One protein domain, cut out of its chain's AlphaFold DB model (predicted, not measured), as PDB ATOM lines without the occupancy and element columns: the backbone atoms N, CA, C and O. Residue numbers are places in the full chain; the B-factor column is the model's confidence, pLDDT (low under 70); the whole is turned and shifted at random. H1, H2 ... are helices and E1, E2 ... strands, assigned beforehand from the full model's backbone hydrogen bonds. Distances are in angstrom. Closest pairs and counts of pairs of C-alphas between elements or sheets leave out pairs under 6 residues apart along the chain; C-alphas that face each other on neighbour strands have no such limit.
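Overview. This is residues 18 to 147 of the 524 residues of the protein "Beta-N-acetylhexosaminidase" of Serratia plymuthica (UniProt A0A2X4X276). A small twisted sheet of four parallel strands has the long helix H4 over its E2 part and the short helix H5 over its E3 and E4 part, while H1 packs on H4. Two small pieces lie far out at opposite ends of the long axis: the short helices H2 and H3 at one end, and H6, reached from E4 by a long link, at the other. The printed part has 130 residues with six named helices and four named strands, in the order H1 E1 H2 H3 H4 E2 E3 H5 E4 H6, and the sheet's order is E1 E2 E3 E4. The class is mixed, helices and strands; the whole is only just compact, close to loose, with a radius of gyration of the C-alphas of 16.6 A and spans of 51 by 35 by 29 A.

Along the chain. H1, residues 18 to 33, begins at C-alpha 18 (22.256, 20.477, -112.532) and is 23.3 A long. E1 is residues 38 to 40, H2 residues 49 to 53 and H3 residues 55 to 63. H4, residues 69 to 86, is 26.2 A long and begins at C-alpha 69 (31.447, 32.108, -99.443). E2, residues 90 to 94, is 13.8 A long; E3 is residues 107 to 110, H5 residues 114 to 122 and E4 residues 126 to 129. H6, residues 141 to 145, ends at C-alpha 145 (26.547, 13.076, -68.238).

Arrangement. E1 and E2 are parallel, with N 39 and O 90 3.0 A apart. E2 and E3 are parallel, with N 109 and O 93 at 2.8 A, and E3 and E4 are parallel, with N 108 and O 126 at 2.8 A. The pairing is staggered: E2 pairs with E1 over residues 90 to 92 and with E3 over 92 to 94. E1, H2 H3 H4, E2 and E3, H5, E4 are strand-helix-strand units, parallel neighbour strands joined through helices; the second has a right-handed crossover. H4 and H5 are on one face of the sheet, two layers, at heights over the sheet of 8.5 A and 8.3 A. The closest C-alphas are those of Glu 81 and Met 91 for H4 and E2, and Leu 117 and Gly 127, 6.3 A, for H5 and E4. H1 touches H4 with residues 20 to 27 alone, closest at the C-alphas of Asp 24 and Ile 83, 6.1 A, at a steep tilt of 44 degrees, the same way. H2 and H3 only just touch, only at the corner, with 3 pairs of C-alphas within 8 A, the closest those of Trp 51 and Ile 57, 6.0 A. In H1 to H6 every O i to N i+4 pair is within hydrogen-bond range.

Size, cuts and confidence. The C-alphas of Lys 63 and Ala 142, the two farthest apart, are 51.9 A apart. The printed part has no cut. The links E2 to E3 and E4 to H6 are long. The mean pLDDT of the printed part is 96.6, and no printed residue is under 70.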
ATOM      1  N   GLU A  18      22.087  21.934-112.602       97.94
ATOM      2  CA  GLU A  18      22.256  20.477-112.532       97.94
ATOM      3  C   GLU A  18      22.334  19.963-111.090       97.94
ATOM      4  O   GLU A  18      21.788  18.898-110.806       97.94
ATOM      5  N   VAL A  19      22.979  20.712-110.185       97.81
ATOM      6  CA  VAL A  19      23.130  20.313-108.780       97.81
ATOM      7  C   VAL A  19      21.766  20.255-108.104       97.81
ATOM      8  O   VAL A  19      21.460  19.280-107.429       97.81
ATOM      9  N   TYR A  20      20.906  21.243-108.341       98.38
ATOM     10  CA  TYR A  20      19.572  21.272-107.742       98.38
ATOM     11  C   TYR A  20      18.654  20.186-108.306       98.38
ATOM     12  O   TYR A  20      17.902  19.591-107.543       98.38
ATOM     13  N   ARG A  21      18.746  19.868-109.607       98.44
ATOM     14  CA  ARG A  21      18.012  18.727-110.193       98.44
ATOM     15  C   ARG A  21      18.450  17.396-109.582       98.44
ATOM     16  O   ARG A  21      17.609  16.551-109.297       98.44
ATOM     17  N   PHE A  22      19.755  17.225-109.375       98.25
ATOM     18  CA  PHE A  22      20.319  16.046-108.724       98.25
ATOM     19  C   PHE A  22      19.852  15.919-107.266       98.25
ATOM     20  O   PHE A  22      19.362  14.864-106.872       98.25
ATOM     21  N   VAL A  23      19.942  17.000-106.485       97.88
ATOM     22  CA  VAL A  23      19.520  17.001-105.077       97.88
ATOM     23  C   VAL A  23      18.006  16.796-104.938       97.88
ATOM     24  O   VAL A  23      17.586  16.044-104.066       97.88
ATOM     25  N   ASP A  24      17.185  17.390-105.810       98.50
ATOM     26  CA  ASP A  24      15.725  17.193-105.828       98.50
ATOM     27  C   ASP A  24      15.338  15.728-106.066       98.50
ATOM     28  O   ASP A  24      14.472  15.200-105.372       98.50
ATOM     29  N   ALA A  25      16.019  15.048-106.995       98.50
ATOM     30  CA  ALA A  25      15.796  13.626-107.245       98.50
ATOM     31  C   ALA A  25      16.124  12.773-106.007       98.50
ATOM     32  O   ALA A  25      15.295  11.971-105.583       98.50
ATOM     33  N   ILE A  26      17.286  13.001-105.380       97.75
ATOM     34  CA  ILE A  26      17.693  12.267-104.172       97.75
ATOM     35  C   ILE A  26      16.729  12.524-103.013       97.75
ATOM     36  O   ILE A  26      16.293  11.583-102.358       97.75
ATOM     37  N   ILE A  27      16.377  13.786-102.753       97.81
ATOM     38  CA  ILE A  27      15.444  14.135-101.677       97.81
ATOM     39  C   ILE A  27      14.073  13.508-101.933       97.81
ATOM     40  O   ILE A  27      13.469  13.003-100.990       97.81
ATOM     41  N   GLY A  28      13.595  13.494-103.180       97.88
ATOM     42  CA  GLY A  28      12.337  12.842-103.537       97.88
ATOM     43  C   GLY A  28      12.344  11.339-103.252       97.88
ATOM     44  O   GLY A  28      11.384  10.822-102.680       97.88
ATOM     45  N   GLU A  29      13.435  10.642-103.583       98.06
ATOM     46  CA  GLU A  29      13.602   9.222-103.252       98.06
ATOM     47  C   GLU A  29      13.657   8.989-101.734       98.06
ATOM     48  O   GLU A  29      12.951   8.122-101.216       98.06
ATOM     49  N   LEU A  30      14.427   9.797-100.996       97.25
ATOM     50  CA  LEU A  30      14.512   9.698 -99.537       97.25
ATOM     51  C   LEU A  30      13.166   9.986 -98.863       97.25
ATOM     52  O   LEU A  30      12.769   9.255 -97.961       97.25
ATOM     53  N   ALA A  31      12.430  11.001 -99.316       96.56
ATOM     54  CA  ALA A  31      11.117  11.344 -98.780       96.56
ATOM     55  C   ALA A  31      10.069  10.246 -99.036       96.56
ATOM     56  O   ALA A  31       9.137  10.097 -98.246       96.56
ATOM     57  N   ALA A  32      10.219   9.451-100.100       96.62
ATOM     58  CA  ALA A  32       9.358   8.298-100.350       96.62
ATOM     59  C   ALA A  32       9.633   7.122 -99.391       96.62
ATOM     60  O   ALA A  32       8.733   6.323 -99.137       96.62
ATOM     61  N   ILE A  33      10.857   7.016 -98.863       97.56
ATOM     62  CA  ILE A  33      11.282   5.946 -97.945       97.56
ATOM     63  C   ILE A  33      11.040   6.347 -96.484       97.56
ATOM     64  O   ILE A  33      10.534   5.546 -95.699       97.56
ATOM     65  N   PHE A  34      11.394   7.581 -96.123       97.00
ATOM     66  CA  PHE A  34      11.355   8.087 -94.755       97.00
ATOM     67  C   PHE A  34      10.164   9.039 -94.576       97.00
ATOM     68  O   PHE A  34      10.150  10.124 -95.175       97.00
ATOM     69  N   PRO A  35       9.146   8.656 -93.778       95.00
ATOM     70  CA  PRO A  35       7.947   9.466 -93.566       95.00
ATOM     71  C   PRO A  35       8.187  10.653 -92.623       95.00
ATOM     72  O   PRO A  35       7.305  11.501 -92.479       95.00
ATOM     73  N   ASP A  36       9.348  10.701 -91.969       96.56
ATOM     74  CA  ASP A  36       9.701  11.713 -90.985       96.56
ATOM     75  C   ASP A  36       9.634  13.130 -91.574       96.56
ATOM     76  O   ASP A  36      10.031  13.362 -92.720       96.56
ATOM     77  N   PRO A  37       9.157  14.123 -90.803       96.38
ATOM     78  CA  PRO A  37       8.983  15.483 -91.300       96.38
ATOM     79  C   PRO A  37      10.299  16.263 -91.398       96.38
ATOM     80  O   PRO A  37      10.268  17.425 -91.792       96.38
ATOM     81  N   TYR A  38      11.436  15.665 -91.041       97.38
ATOM     82  CA  TYR A  38      12.754  16.297 -91.024       97.38
ATOM     83  C   TYR A  38      13.704  15.581 -91.984       97.38
ATOM     84  O   TYR A  38      13.653  14.360 -92.114       97.38
ATOM     85  N   LEU A  39      14.589  16.333 -92.637       97.94
ATOM     86  CA  LEU A  39      15.705  15.779 -93.402       97.94
ATOM     87  C   LEU A  39      16.959  16.612 -93.128       97.94
ATOM     88  O   LEU A  39      16.958  17.831 -93.321       97.94
ATOM     89  N   HIS A  40      18.019  15.942 -92.671       98.19
ATOM     90  CA  HIS A  40      19.300  16.574 -92.373       98.19
ATOM     91  C   HIS A  40      20.135  16.737 -93.651       98.19
ATOM     92  O   HIS A  40      20.416  15.753 -94.332       98.19
ATOM     93  N   ILE A  41      20.538  17.965 -93.987       97.31
ATOM     94  CA  ILE A  41      21.290  18.272 -95.222       97.31
ATOM     95  C   ILE A  41      22.815  18.298 -95.034       97.31
ATOM     96  O   ILE A  41      23.546  18.513 -95.998       97.31
ATOM     97  N   GLY A  42      23.295  18.110 -93.803       96.69
ATOM     98  CA  GLY A  42      24.706  18.282 -93.453       96.69
ATOM     99  C   GLY A  42      25.035  19.768 -93.342       96.69
ATOM    100  O   GLY A  42      24.381  20.484 -92.582       96.69
ATOM    101  N   GLY A  43      26.010  20.225 -94.129       95.06
ATOM    102  CA  GLY A  43      26.403  21.635 -94.233       95.06
ATOM    103  C   GLY A  43      27.673  22.001 -93.463       95.06
ATOM    104  O   GLY A  43      28.065  23.164 -93.482       95.06
ATOM    105  N   ASP A  44      28.309  21.024 -92.833       95.06
ATOM    106  CA  ASP A  44      29.538  21.132 -92.057       95.06
ATOM    107  C   ASP A  44      30.805  21.247 -92.918       95.06
ATOM    108  O   ASP A  44      30.848  20.818 -94.072       95.06
ATOM    109  N   GLU A  45      31.844  21.845 -92.332       92.19
ATOM    110  CA  GLU A  45      33.244  21.778 -92.789       92.19
ATOM    111  C   GLU A  45      33.504  22.163 -94.265       92.19
ATOM    112  O   GLU A  45      34.444  21.681 -94.904       92.19
ATOM    113  N   VAL A  46      32.714  23.086 -94.822       93.94
ATOM    114  CA  VAL A  46      32.880  23.554 -96.207       93.94
ATOM    115  C   VAL A  46      34.226  24.273 -96.405       93.94
ATOM    116  O   VAL A  46      34.395  25.451 -96.076       93.94
ATOM    117  N   ASP A  47      35.188  23.593 -97.037       93.88
ATOM    118  CA  ASP A  47      36.415  24.215 -97.545       93.88
ATOM    119  C   ASP A  47      36.129  24.956 -98.861       93.88
ATOM    120  O   ASP A  47      36.124  24.399 -99.961       93.88
ATOM    121  N   ALA A  48      35.940  26.270 -98.753       94.56
ATOM    122  CA  ALA A  48      35.598  27.122 -99.887       94.56
ATOM    123  C   ALA A  48      36.770  27.431-100.851       94.56
ATOM    124  O   ALA A  48      36.644  28.315-101.704       94.56
ATOM    125  N   SER A  49      37.926  26.762-100.743       96.06
ATOM    126  CA  SER A  49      39.090  27.012-101.610       96.06
ATOM    127  C   SER A  49      38.781  26.842-103.101       96.06
ATOM    128  O   SER A  49      39.217  27.663-103.911       96.06
ATOM    129  N   GLN A  50      37.978  25.842-103.474       96.12
ATOM    130  CA  GLN A  50      37.576  25.617-104.867       96.12
ATOM    131  C   GLN A  50      36.602  26.690-105.377       96.12
ATOM    132  O   GLN A  50      36.745  27.164-106.505       96.12
ATOM    133  N   TRP A  51      35.666  27.146-104.538       97.44
ATOM    134  CA  TRP A  51      34.769  28.259-104.870       97.44
ATOM    135  C   TRP A  51      35.528  29.573-105.069       97.44
ATOM    136  O   TRP A  51      35.250  30.314-106.012       97.44
ATOM    137  N   LYS A  52      36.528  29.843-104.220       97.12
ATOM    138  CA  LYS A  52      37.406  31.020-104.331       97.12
ATOM    139  C   LYS A  52      38.263  30.989-105.598       97.12
ATOM    140  O   LYS A  52      38.480  32.031-106.208       97.12
ATOM    141  N   ALA A  53      38.726  29.808-106.008       97.19
ATOM    142  CA  ALA A  53      39.540  29.637-107.211       97.19
ATOM    143  C   ALA A  53      38.729  29.664-108.524       97.19
ATOM    144  O   ALA A  53      39.302  29.856-109.595       97.19
ATOM    145  N   SER A  54      37.409  29.463-108.468       97.88
ATOM    146  CA  SER A  54      36.559  29.365-109.656       97.88
ATOM    147  C   SER A  54      36.081  30.733-110.153       97.88
ATOM    148  O   SER A  54      35.250  31.388-109.524       97.88
ATOM    149  N   ALA A  55      36.543  31.143-111.337       97.88
ATOM    150  CA  ALA A  55      36.148  32.412-111.953       97.88
ATOM    151  C   ALA A  55      34.633  32.514-112.216       97.88
ATOM    152  O   ALA A  55      34.057  33.591-112.059       97.88
ATOM    153  N   SER A  56      33.972  31.409-112.582       97.81
ATOM    154  CA  SER A  56      32.520  31.396-112.804       97.81
ATOM    155  C   SER A  56      31.747  31.608-111.504       97.81
ATOM    156  O   SER A  56      30.786  32.376-111.490       97.81
ATOM    157  N   ILE A  57      32.194  30.989-110.407       98.19
ATOM    158  CA  ILE A  57      31.572  31.149-109.091       98.19
ATOM    159  C   ILE A  57      31.787  32.570-108.574       98.19
ATOM    160  O   ILE A  57      30.832  33.204-108.133       98.19
ATOM    161  N   GLN A  58      32.995  33.123-108.710       98.31
ATOM    162  CA  GLN A  58      33.260  34.514-108.333       98.31
ATOM    163  C   GLN A  58      32.398  35.504-109.137       98.31
ATOM    164  O   GLN A  58      31.795  36.410-108.558       98.31
ATOM    165  N   ALA A  59      32.254  35.307-110.454       98.06
ATOM    166  CA  ALA A  59      31.376  36.129-111.287       98.06
ATOM    167  C   ALA A  59      29.895  35.993-110.889       98.06
ATOM    168  O   ALA A  59      29.161  36.983-110.863       98.06
ATOM    169  N   PHE A  60      29.451  34.782-110.538       98.38
ATOM    170  CA  PHE A  60      28.106  34.545-110.021       98.38
ATOM    171  C   PHE A  60      27.876  35.272-108.692       98.38
ATOM    172  O   PHE A  60      26.855  35.941-108.540       98.38
ATOM    173  N   MET A  61      28.818  35.183-107.749       98.25
ATOM    174  CA  MET A  61      28.734  35.870-106.459       98.25
ATOM    175  C   MET A  61      28.644  37.387-106.639       98.25
ATOM    176  O   MET A  61      27.761  38.008-106.056       98.25
ATOM    177  N   GLN A  62      29.468  37.972-107.516       97.81
ATOM    178  CA  GLN A  62      29.401  39.401-107.844       97.81
ATOM    179  C   GLN A  62      28.045  39.788-108.447       97.81
ATOM    180  O   GLN A  62      27.418  40.746-107.998       97.81
ATOM    181  N   LYS A  63      27.560  39.019-109.431       97.94
ATOM    182  CA  LYS A  63      26.265  39.262-110.085       97.94
ATOM    183  C   LYS A  63      25.093  39.202-109.101       97.94
ATOM    184  O   LYS A  63      24.151  39.979-109.236       97.94
ATOM    185  N   ASN A  64      25.146  38.287-108.134       96.94
ATOM    186  CA  ASN A  64      24.094  38.071-107.138       96.94
ATOM    187  C   ASN A  64      24.346  38.810-105.813       96.94
ATOM    188  O   ASN A  64      23.597  38.601-104.863       96.94
ATOM    189  N   GLN A  65      25.366  39.675-105.746       97.00
ATOM    190  CA  GLN A  65      25.699  40.492-104.570       97.00
ATOM    191  C   GLN A  65      25.943  39.660-103.295       97.00
ATOM    192  O   GLN A  65      25.581  40.059-102.191       97.00
ATOM    193  N   LEU A  66      26.568  38.491-103.445       96.56
ATOM    194  CA  LEU A  66      26.927  37.614-102.331       96.56
ATOM    195  C   LEU A  66      28.276  38.058-101.760       96.56
ATOM    196  O   LEU A  66      29.287  38.021-102.463       96.56
ATOM    197  N   ALA A  67      28.275  38.500-100.500       95.19
ATOM    198  CA  ALA A  67      29.432  39.136 -99.867       95.19
ATOM    199  C   ALA A  67      30.640  38.196 -99.725       95.19
ATOM    200  O   ALA A  67      31.781  38.614 -99.920       95.19
ATOM    201  N   ASP A  68      30.390  36.931 -99.397       95.44
ATOM    202  CA  ASP A  68      31.419  35.928 -99.157       95.44
ATOM    203  C   ASP A  68      30.903  34.506 -99.437       95.44
ATOM    204  O   ASP A  68      29.779  34.281 -99.897       95.44
ATOM    205  N   THR A  69      31.764  33.519 -99.203       95.12
ATOM    206  CA  THR A  69      31.447  32.108 -99.443       95.12
ATOM    207  C   THR A  69      30.405  31.559 -98.469       95.12
ATOM    208  O   THR A  69      29.726  30.599 -98.819       95.12
ATOM    209  N   HIS A  70      30.229  32.180 -97.297       94.75
ATOM    210  CA  HIS A  70      29.155  31.836 -96.358       94.75
ATOM    211  C   HIS A  70      27.800  32.280 -96.912       94.75
ATOM    212  O   HIS A  70      26.848  31.505 -96.934       94.75
ATOM    213  N   ALA A  71      27.729  33.482 -97.492       95.25
ATOM    214  CA  ALA A  71      26.550  33.949 -98.218       95.25
ATOM    215  C   ALA A  71      26.233  33.070 -99.446       95.25
ATOM    216  O   ALA A  71      25.064  32.847 -99.760       95.25
ATOM    217  N   LEU A  72      27.253  32.529-100.128       97.31
ATOM    218  CA  LEU A  72      27.059  31.546-101.204       97.31
ATOM    219  C   LEU A  72      26.483  30.217-100.693       97.31
ATOM    220  O   LEU A  72      25.565  29.677-101.312       97.31
ATOM    221  N   GLN A  73      26.970  29.707 -99.561       97.12
ATOM    222  CA  GLN A  73      26.398  28.524 -98.916       97.12
ATOM    223  C   GLN A  73      24.960  28.782 -98.443       97.12
ATOM    224  O   GLN A  73      24.083  27.948 -98.647       97.12
ATOM    225  N   ALA A  74      24.669  29.965 -97.899       96.19
ATOM    226  CA  ALA A  74      23.310  30.352 -97.538       96.19
ATOM    227  C   ALA A  74      22.380  30.413 -98.762       96.19
ATOM    228  O   ALA A  74      21.249  29.932 -98.695       96.19
ATOM    229  N   TYR A  75      22.858  30.935 -99.901       97.31
ATOM    230  CA  TYR A  75      22.123  30.900-101.173       97.31
ATOM    231  C   TYR A  75      21.805  29.459-101.607       97.31
ATOM    232  O   TYR A  75      20.671  29.162-101.990       97.31
ATOM    233  N   PHE A  76      22.780  28.550-101.504       98.00
ATOM    234  CA  PHE A  76      22.576  27.124-101.766       98.00
ATOM    235  C   PHE A  76      21.506  26.526-100.841       98.00
ATOM    236  O   PHE A  76      20.542  25.919-101.310       98.00
ATOM    237  N   ASN A  77      21.625  26.768 -99.533       97.75
ATOM    238  CA  ASN A  77      20.703  26.247 -98.528       97.75
ATOM    239  C   ASN A  77      19.279  26.786 -98.724       97.75
ATOM    240  O   ASN A  77      18.328  26.029 -98.596       97.75
ATOM    241  N   GLN A  78      19.096  28.045 -99.130       97.25
ATOM    242  CA  GLN A  78      17.767  28.575 -99.468       97.25
ATOM    243  C   GLN A  78      17.102  27.813-100.618       97.25
ATOM    244  O   GLN A  78      15.895  27.577-100.598       97.25
ATOM    245  N   LYS A  79      17.874  27.418-101.636       97.56
ATOM    246  CA  LYS A  79      17.354  26.589-102.730       97.56
ATOM    247  C   LYS A  79      16.995  25.190-102.233       97.56
ATOM    248  O   LYS A  79      15.939  24.684-102.609       97.56
ATOM    249  N   LEU A  80      17.829  24.593-101.378       97.81
ATOM    250  CA  LEU A  80      17.543  23.288-100.774       97.81
ATOM    251  C   LEU A  80      16.308  23.315 -99.877       97.81
ATOM    252  O   LEU A  80      15.506  22.391 -99.923       97.81
ATOM    253  N   GLU A  81      16.112  24.388 -99.120       97.75
ATOM    254  CA  GLU A  81      14.940  24.590 -98.271       97.75
ATOM    255  C   GLU A  81      13.646  24.534 -99.092       97.75
ATOM    256  O   GLU A  81      12.743  23.769 -98.764       97.75
ATOM    257  N   LYS A  82      13.605  25.203-100.251       97.81
ATOM    258  CA  LYS A  82      12.464  25.119-101.178       97.81
ATOM    259  C   LYS A  82      12.275  23.751-101.819       97.81
ATOM    260  O   LYS A  82      11.152  23.378-102.155       97.81
ATOM    261  N   ILE A  83      13.350  22.995-102.018       98.25
ATOM    262  CA  ILE A  83      13.250  21.606-102.475       98.25
ATOM    263  C   ILE A  83      12.614  20.747-101.374       98.25
ATOM    264  O   ILE A  83      11.652  20.032-101.648       98.25
ATOM    265  N   LEU A  84      13.092  20.868-100.136       98.06
ATOM    266  CA  LEU A  84      12.571  20.146 -98.977       98.06
ATOM    267  C   LEU A  84      11.093  20.457 -98.717       98.06
ATOM    268  O   LEU A  84      10.308  19.525 -98.544       98.06
ATOM    269  N   GLU A  85      10.683  21.728 -98.779       97.25
ATOM    270  CA  GLU A  85       9.277  22.131 -98.620       97.25
ATOM    271  C   GLU A  85       8.356  21.440 -99.640       97.25
ATOM    272  O   GLU A  85       7.284  20.956 -99.269       97.25
ATOM    273  N   ARG A  86       8.773  21.328-100.913       97.56
ATOM    274  CA  ARG A  86       7.992  20.623-101.954       97.56
ATOM    275  C   ARG A  86       7.796  19.141-101.636       97.56
ATOM    276  O   ARG A  86       6.747  18.589-101.964       97.56
ATOM    277  N   HIS A  87       8.769  18.527-100.969       97.88
ATOM    278  CA  HIS A  87       8.701  17.146-100.482       97.88
ATOM    279  C   HIS A  87       8.136  17.034 -99.060       97.88
ATOM    280  O   HIS A  87       8.177  15.958 -98.468       97.88
ATOM    281  N   GLN A  88       7.575  18.117 -98.507       96.94
ATOM    282  CA  GLN A  88       6.999  18.166 -97.157       96.94
ATOM    283  C   GLN A  88       8.015  17.766 -96.074       96.94
ATOM    284  O   GLN A  88       7.702  17.011 -95.150       96.94
ATOM    285  N   ARG A  89       9.254  18.244 -96.206       97.69
ATOM    286  CA  ARG A  89      10.341  18.053 -95.239       97.69
ATOM    287  C   ARG A  89      10.806  19.400 -94.694       97.69
ATOM    288  O   ARG A  89      10.822  20.401 -95.404       97.69
ATOM    289  N   ARG A  90      11.195  19.416 -93.423       97.69
ATOM    290  CA  ARG A  90      11.839  20.540 -92.740       97.69
ATOM    291  C   ARG A  90      13.339  20.305 -92.703       97.69
ATOM    292  O   ARG A  90      13.795  19.192 -92.442       97.69
ATOM    293  N   MET A  91      14.091  21.364 -92.961       98.44
ATOM    294  CA  MET A  91      15.546  21.313 -92.966       98.44
ATOM    295  C   MET A  91      16.102  21.162 -91.553       98.44
ATOM    296  O   MET A  91      15.731  21.914 -90.651       98.44
ATOM    297  N   VAL A  92      17.051  20.241 -91.416       98.50
ATOM    298  CA  VAL A  92      18.009  20.192 -90.308       98.50
ATOM    299  C   VAL A  92      19.414  20.311 -90.900       98.50
ATOM    300  O   VAL A  92      19.661  19.807 -91.997       98.50
ATOM    301  N   GLY A  93      20.331  20.989 -90.225       98.19
ATOM    302  CA  GLY A  93      21.731  21.025 -90.642       98.19
ATOM    303  C   GLY A  93      22.656  21.451 -89.516       98.19
ATOM    304  O   GLY A  93      22.199  22.007 -88.514       98.19
ATOM    305  N   TRP A  94      23.949  21.212 -89.709       98.38
ATOM    306  CA  TRP A  94      24.991  21.635 -88.778       98.38
ATOM    307  C   TRP A  94      25.060  23.160 -88.659       98.38
ATOM    308  O   TRP A  94      24.559  23.878 -89.524       98.38
ATOM    309  N   ASP A  95      25.680  23.684 -87.602       95.25
ATOM    310  CA  ASP A  95      25.662  25.112 -87.260       95.25
ATOM    311  C   ASP A  95      26.114  26.034 -88.396       95.25
ATOM    312  O   ASP A  95      25.665  27.170 -88.475       95.25
ATOM    313  N   GLU A  96      26.965  25.573 -89.305       95.50
ATOM    314  CA  GLU A  96      27.386  26.332 -90.480       95.50
ATOM    315  C   GLU A  96      26.232  26.696 -91.423       95.50
ATOM    316  O   GLU A  96      26.364  27.636 -92.207       95.50
ATOM    317  N   ILE A  97      25.075  26.028 -91.355       95.81
ATOM    318  CA  ILE A  97      23.906  26.453 -92.134       95.81
ATOM    319  C   ILE A  97      23.229  27.693 -91.543       95.81
ATOM    320  O   ILE A  97      22.454  28.337 -92.246       95.81
ATOM    321  N   TYR A  98      23.497  28.045 -90.279       94.19
ATOM    322  CA  TYR A  98      22.878  29.185 -89.610       94.19
ATOM    323  C   TYR A  98      23.188  30.489 -90.356       94.19
ATOM    324  O   TYR A  98      24.330  30.946 -90.476       94.19
ATOM    325  N   HIS A  99      22.128  31.103 -90.880       93.50
ATOM    326  CA  HIS A  99      22.215  32.356 -91.613       93.50
ATOM    327  C   HIS A  99      20.877  33.107 -91.556       93.50
ATOM    328  O   HIS A  99      19.840  32.482 -91.776       93.50
ATOM    329  N   PRO A 100      20.834  34.440 -91.340       92.81
ATOM    330  CA  PRO A 100      19.585  35.201 -91.172       92.81
ATOM    331  C   PRO A 100      18.571  35.083 -92.316       92.81
ATOM    332  O   PRO A 100      17.390  35.373 -92.119       92.81
ATOM    333  N   SER A 101      19.033  34.688 -93.500       92.00
ATOM    334  CA  SER A 101      18.227  34.577 -94.712       92.00
ATOM    335  C   SER A 101      17.458  33.254 -94.845       92.00
ATOM    336  O   SER A 101      16.700  33.101 -95.805       92.00
ATOM    337  N   LEU A 102      17.648  32.302 -93.926       94.94
ATOM    338  CA  LEU A 102      16.878  31.058 -93.857       94.94
ATOM    339  C   LEU A 102      15.641  31.216 -92.953       94.94
ATOM    340  O   LEU A 102      15.624  32.061 -92.052       94.94
ATOM    341  N   PRO A 103      14.569  30.441 -93.182       95.31
ATOM    342  CA  PRO A 103      13.367  30.539 -92.366       95.31
ATOM    343  C   PRO A 103      13.610  29.991 -90.958       95.31
ATOM    344  O   PRO A 103      14.378  29.059 -90.760       95.31
ATOM    345  N   ARG A 104      12.905  30.535 -89.961       95.44
ATOM    346  CA  ARG A 104      13.049  30.120 -88.549       95.44
ATOM    347  C   ARG A 104      12.456  28.743 -88.231       95.44
ATOM    348  O   ARG A 104      12.523  28.287 -87.100       95.44
ATOM    349  N   THR A 105      11.879  28.090 -89.236       94.19
ATOM    350  CA  THR A 105      11.355  26.722 -89.177       94.19
ATOM    351  C   THR A 105      12.432  25.652 -89.351       94.19
ATOM    352  O   THR A 105      12.120  24.474 -89.170       94.19
ATOM    353  N   ILE A 106      13.663  26.023 -89.730       97.38
ATOM    354  CA  ILE A 106      14.784  25.077 -89.782       97.38
ATOM    355  C   ILE A 106      15.286  24.753 -88.374       97.38
ATOM    356  O   ILE A 106      15.137  25.556 -87.448       97.38
ATOM    357  N   VAL A 107      15.936  23.601 -88.246       98.38
ATOM    358  CA  VAL A 107      16.597  23.172 -87.013       98.38
ATOM    359  C   VAL A 107      18.112  23.216 -87.202       98.38
ATOM    360  O   VAL A 107      18.641  22.667 -88.168       98.38
ATOM    361  N   ILE A 108      18.806  23.861 -86.269       98.38
ATOM    362  CA  ILE A 108      20.264  23.940 -86.220       98.38
ATOM    363  C   ILE A 108      20.796  22.869 -85.264       98.38
ATOM    364  O   ILE A 108      20.532  22.910 -84.063       98.38
ATOM    365  N   GLN A 109      21.556  21.911 -85.779       98.44
ATOM    366  CA  GLN A 109      22.250  20.919 -84.968       98.44
ATOM    367  C   GLN A 109      23.634  21.452 -84.608       98.44
ATOM    368  O   GLN A 109      24.501  21.578 -85.464       98.44
ATOM    369  N   SER A 110      23.833  21.810 -83.340       97.44
ATOM    370  CA  SER A 110      25.062  22.446 -82.893       97.44
ATOM    371  C   SER A 110      26.147  21.440 -82.520       97.44
ATOM    372  O   SER A 110      26.037  20.723 -81.517       97.44
ATOM    373  N   TRP A 111      27.229  21.432 -83.298       94.94
ATOM    374  CA  TRP A 111      28.467  20.720 -83.003       94.94
ATOM    375  C   TRP A 111      29.627  21.630 -82.579       94.94
ATOM    376  O   TRP A 111      30.609  21.141 -82.005       94.94
ATOM    377  N   GLN A 112      29.513  22.951 -82.747       91.88
ATOM    378  CA  GLN A 112      30.565  23.892 -82.337       91.88
ATOM    379  C   GLN A 112      30.523  24.270 -80.847       91.88
ATOM    380  O   GLN A 112      31.534  24.756 -80.309       91.88
ATOM    381  N   GLY A 113      29.388  24.024 -80.185       93.75
ATOM    382  CA  GLY A 113      29.203  24.116 -78.740       93.75
ATOM    383  C   GLY A 113      27.972  24.922 -78.310       93.75
ATOM    384  O   GLY A 113      27.308  25.542 -79.142       93.75
ATOM    385  N   PRO A 114      27.706  24.992 -76.992       94.44
ATOM    386  CA  PRO A 114      26.522  25.657 -76.443       94.44
ATOM    387  C   PRO A 114      26.347  27.121 -76.862       94.44
ATOM    388  O   PRO A 114      25.220  27.584 -76.964       94.44
ATOM    389  N   ASP A 115      27.427  27.855 -77.153       94.69
ATOM    390  CA  ASP A 115      27.316  29.254 -77.591       94.69
ATOM    391  C   ASP A 115      26.673  29.396 -78.975       94.69
ATOM    392  O   ASP A 115      25.910  30.329 -79.209       94.69
ATOM    393  N   SER A 116      26.977  28.473 -79.890       95.19
ATOM    394  CA  SER A 116      26.408  28.453 -81.242       95.19
ATOM    395  C   SER A 116      24.911  28.124 -81.186       95.19
ATOM    396  O   SER A 116      24.075  28.809 -81.786       95.19
ATOM    397  N   LEU A 117      24.550  27.148 -80.348       96.94
ATOM    398  CA  LEU A 117      23.160  26.845 -80.018       96.94
ATOM    399  C   LEU A 117      22.447  28.037 -79.357       96.94
ATOM    400  O   LEU A 117      21.331  28.381 -79.734       96.94
ATOM    401  N   GLY A 118      23.097  28.699 -78.398       96.81
ATOM    402  CA  GLY A 118      22.556  29.868 -77.709       96.81
ATOM    403  C   GLY A 118      22.284  31.032 -78.660       96.81
ATOM    404  O   GLY A 118      21.201  31.613 -78.614       96.81
ATOM    405  N   ALA A 119      23.226  31.335 -79.555       96.31
ATOM    406  CA  ALA A 119      23.087  32.396 -80.552       96.31
ATOM    407  C   ALA A 119      21.946  32.114 -81.543       96.31
ATOM    408  O   ALA A 119      21.082  32.963 -81.755       96.31
ATOM    409  N   SER A 120      21.891  30.902 -82.105       96.69
ATOM    410  CA  SER A 120      20.812  30.520 -83.028       96.69
ATOM    411  C   SER A 120      19.432  30.531 -82.348       96.69
ATOM    412  O   SER A 120      18.467  31.039 -82.927       96.69
ATOM    413  N   ALA A 121      19.343  30.085 -81.090       97.19
ATOM    414  CA  ALA A 121      18.114  30.138 -80.301       97.19
ATOM    415  C   ALA A 121      17.655  31.578 -79.995       97.19
ATOM    416  O   ALA A 121      16.452  31.857 -80.056       97.19
ATOM    417  N   GLN A 122      18.582  32.504 -79.701       96.75
ATOM    418  CA  GLN A 122      18.278  33.932 -79.505       96.75
ATOM    419  C   GLN A 122      17.638  34.557 -80.753       96.75
ATOM    420  O   GLN A 122      16.702  35.355 -80.628       96.75
ATOM    421  N   ASP A 123      18.085  34.117 -81.930       96.50
ATOM    422  CA  ASP A 123      17.617  34.551 -83.250       96.50
ATOM    423  C   ASP A 123      16.333  33.856 -83.739       96.50
ATOM    424  O   ASP A 123      15.855  34.107 -84.857       96.50
ATOM    425  N   GLY A 124      15.749  33.003 -82.893       96.69
ATOM    426  CA  GLY A 124      14.464  32.348 -83.122       96.69
ATOM    427  C   GLY A 124      14.537  31.026 -83.882       96.69
ATOM    428  O   GLY A 124      13.486  30.516 -84.260       96.69
ATOM    429  N   TYR A 125      15.729  30.480 -84.129       97.94
ATOM    430  CA  TYR A 125      15.879  29.157 -84.734       97.94
ATOM    431  C   TYR A 125      15.730  28.062 -83.697       97.94
ATOM    432  O   TYR A 125      16.224  28.191 -82.580       97.94
ATOM    433  N   GLN A 126      15.107  26.958 -84.100       98.00
ATOM    434  CA  GLN A 126      15.130  25.738 -83.310       98.00
ATOM    435  C   GLN A 126      16.524  25.108 -83.359       98.00
ATOM    436  O   GLN A 126      17.208  25.215 -84.378       98.00
ATOM    437  N   GLY A 127      16.937  24.412 -82.302       97.69
ATOM    438  CA  GLY A 127      18.222  23.723 -82.322       97.69
ATOM    439  C   GLY A 127      18.352  22.549 -81.367       97.69
ATOM    440  O   GLY A 127      17.603  22.428 -80.399       97.69
ATOM    441  N   ILE A 128      19.317  21.684 -81.659       98.12
ATOM    442  CA  ILE A 128      19.717  20.545 -80.824       98.12
ATOM    443  C   ILE A 128      21.226  20.593 -80.573       98.12
ATOM    444  O   ILE A 128      21.973  21.083 -81.415       98.12
ATOM    445  N   LEU A 129      21.689  20.099 -79.424       97.94
ATOM    446  CA  LEU A 129      23.119  20.026 -79.095       97.94
ATOM    447  C   LEU A 129      23.694  18.631 -79.372       97.94
ATOM    448  O   LEU A 129      23.215  17.651 -78.806       97.94
ATOM    449  N   SER A 130      24.784  18.546 -80.136       97.38
ATOM    450  CA  SER A 130      25.594  17.321 -80.244       97.38
ATOM    451  C   SER A 130      26.978  17.456 -79.615       97.38
ATOM    452  O   SER A 130      27.533  16.455 -79.161       97.38
ATOM    453  N   THR A 131      27.555  18.664 -79.530       94.81
ATOM    454  CA  THR A 131      28.846  18.864 -78.844       94.81
ATOM    455  C   THR A 131      28.793  18.330 -77.421       94.81
ATOM    456  O   THR A 131      27.876  18.649 -76.670       94.81
ATOM    457  N   GLY A 132      29.798  17.544 -77.039       94.88
ATOM    458  CA  GLY A 132      29.844  16.894 -75.729       94.88
ATOM    459  C   GLY A 132      29.149  15.529 -75.683       94.88
ATOM    460  O   GLY A 132      29.367  14.796 -74.726       94.88
ATOM    461  N   PHE A 133      28.436  15.117 -76.738       97.19
ATOM    462  CA  PHE A 133      27.831  13.784 -76.891       97.19
ATOM    463  C   PHE A 133      28.449  12.963 -78.041       97.19
ATOM    464  O   PHE A 133      27.793  12.122 -78.651       97.19
ATOM    465  N   TYR A 134      29.725  13.208 -78.339       96.81
ATOM    466  CA  TYR A 134      30.491  12.509 -79.375       96.81
ATOM    467  C   TYR A 134      31.033  11.191 -78.815       96.81
ATOM    468  O   TYR A 134      32.010  11.182 -78.063       96.81
ATOM    469  N   LEU A 135      30.370  10.081 -79.137       96.25
ATOM    470  CA  LEU A 135      30.693   8.750 -78.616       96.25
ATOM    471  C   LEU A 135      31.859   8.079 -79.365       96.25
ATOM    472  O   LEU A 135      32.437   7.118 -78.857       96.25
ATOM    473  N   ASP A 136      32.245   8.597 -80.532       94.12
ATOM    474  CA  ASP A 136      33.441   8.191 -81.287       94.12
ATOM    475  C   ASP A 136      34.736   8.556 -80.553       94.12
ATOM    476  O   ASP A 136      35.762   7.874 -80.658       94.12
ATOM    477  N   GLN A 137      34.673   9.620 -79.757       94.06
ATOM    478  CA  GLN A 137      35.719   9.985 -78.828       94.06
ATOM    479  C   GLN A 137      35.595   9.070 -77.603       94.06
ATOM    480  O   GLN A 137      34.510   8.970 -77.013       94.06
ATOM    481  N   PRO A 138      36.675   8.402 -77.160       93.50
ATOM    482  CA  PRO A 138      36.596   7.506 -76.017       93.50
ATOM    483  C   PRO A 138      36.560   8.277 -74.685       93.50
ATOM    484  O   PRO A 138      37.366   8.044 -73.804       93.50
ATOM    485  N   GLN A 139      35.644   9.229 -74.529       94.81
ATOM    486  CA  GLN A 139      35.436   9.980 -73.294       94.81
ATOM    487  C   GLN A 139      34.655   9.166 -72.250       94.81
ATOM    488  O   GLN A 139      33.955   8.211 -72.591       94.81
ATOM    489  N   SER A 140      34.746   9.540 -70.974       96.00
ATOM    490  CA  SER A 140      33.992   8.871 -69.906       96.00
ATOM    491  C   SER A 140      32.486   9.143 -69.999       96.00
ATOM    492  O   SER A 140      32.049  10.185 -70.493       96.00
ATOM    493  N   ALA A 141      31.673   8.229 -69.464       97.69
ATOM    494  CA  ALA A 141      30.241   8.436 -69.258       97.69
ATOM    495  C   ALA A 141      29.976   9.721 -68.465       97.69
ATOM    496  O   ALA A 141      29.049  10.457 -68.785       97.69
ATOM    497  N   ALA A 142      30.810  10.010 -67.463       97.00
ATOM    498  CA  ALA A 142      30.684  11.199 -66.634       97.00
ATOM    499  C   ALA A 142      30.825  12.511 -67.417       97.00
ATOM    500  O   ALA A 142      30.053  13.434 -67.179       97.00
ATOM    501  N   TYR A 143      31.757  12.590 -68.373       97.00
ATOM    502  CA  TYR A 143      31.887  13.777 -69.222       97.00
ATOM    503  C   TYR A 143      30.596  14.048 -70.001       97.00
ATOM    504  O   TYR A 143      30.070  15.158 -69.974       97.00
ATOM    505  N   HIS A 144      30.048  13.013 -70.640       97.62
ATOM    506  CA  HIS A 144      28.785  13.131 -71.361       97.62
ATOM    507  C   HIS A 144      27.627  13.471 -70.414       97.62
ATOM    508  O   HIS A 144      26.792  14.311 -70.721       97.62
ATOM    509  N   TYR A 145      27.595  12.863 -69.229       97.75
ATOM    510  CA  TYR A 145      26.547  13.076 -68.238       97.75
ATOM    511  C   TYR A 145      26.533  14.493 -67.650       97.75
ATOM    512  O   TYR A 145      25.461  14.979 -67.296       97.75
ATOM    513  N   ARG A 146      27.686  15.167 -67.556       95.12
ATOM    514  CA  ARG A 146      27.795  16.571 -67.120       95.12
ATOM    515  C   ARG A 146      27.458  17.588 -68.212       95.12
ATOM    516  O   ARG A 146      27.359  18.778 -67.924       95.12
ATOM    517  N   ASN A 147      27.330  17.154 -69.464       93.62
ATOM    518  CA  ASN A 147      27.139  18.056 -70.591       93.62
ATOM    519  C   ASN A 147      25.704  18.609 -70.618       93.62
ATOM    520  O   ASN A 147      24.765  17.935 -71.041       93.62
TER     521      ASN A 147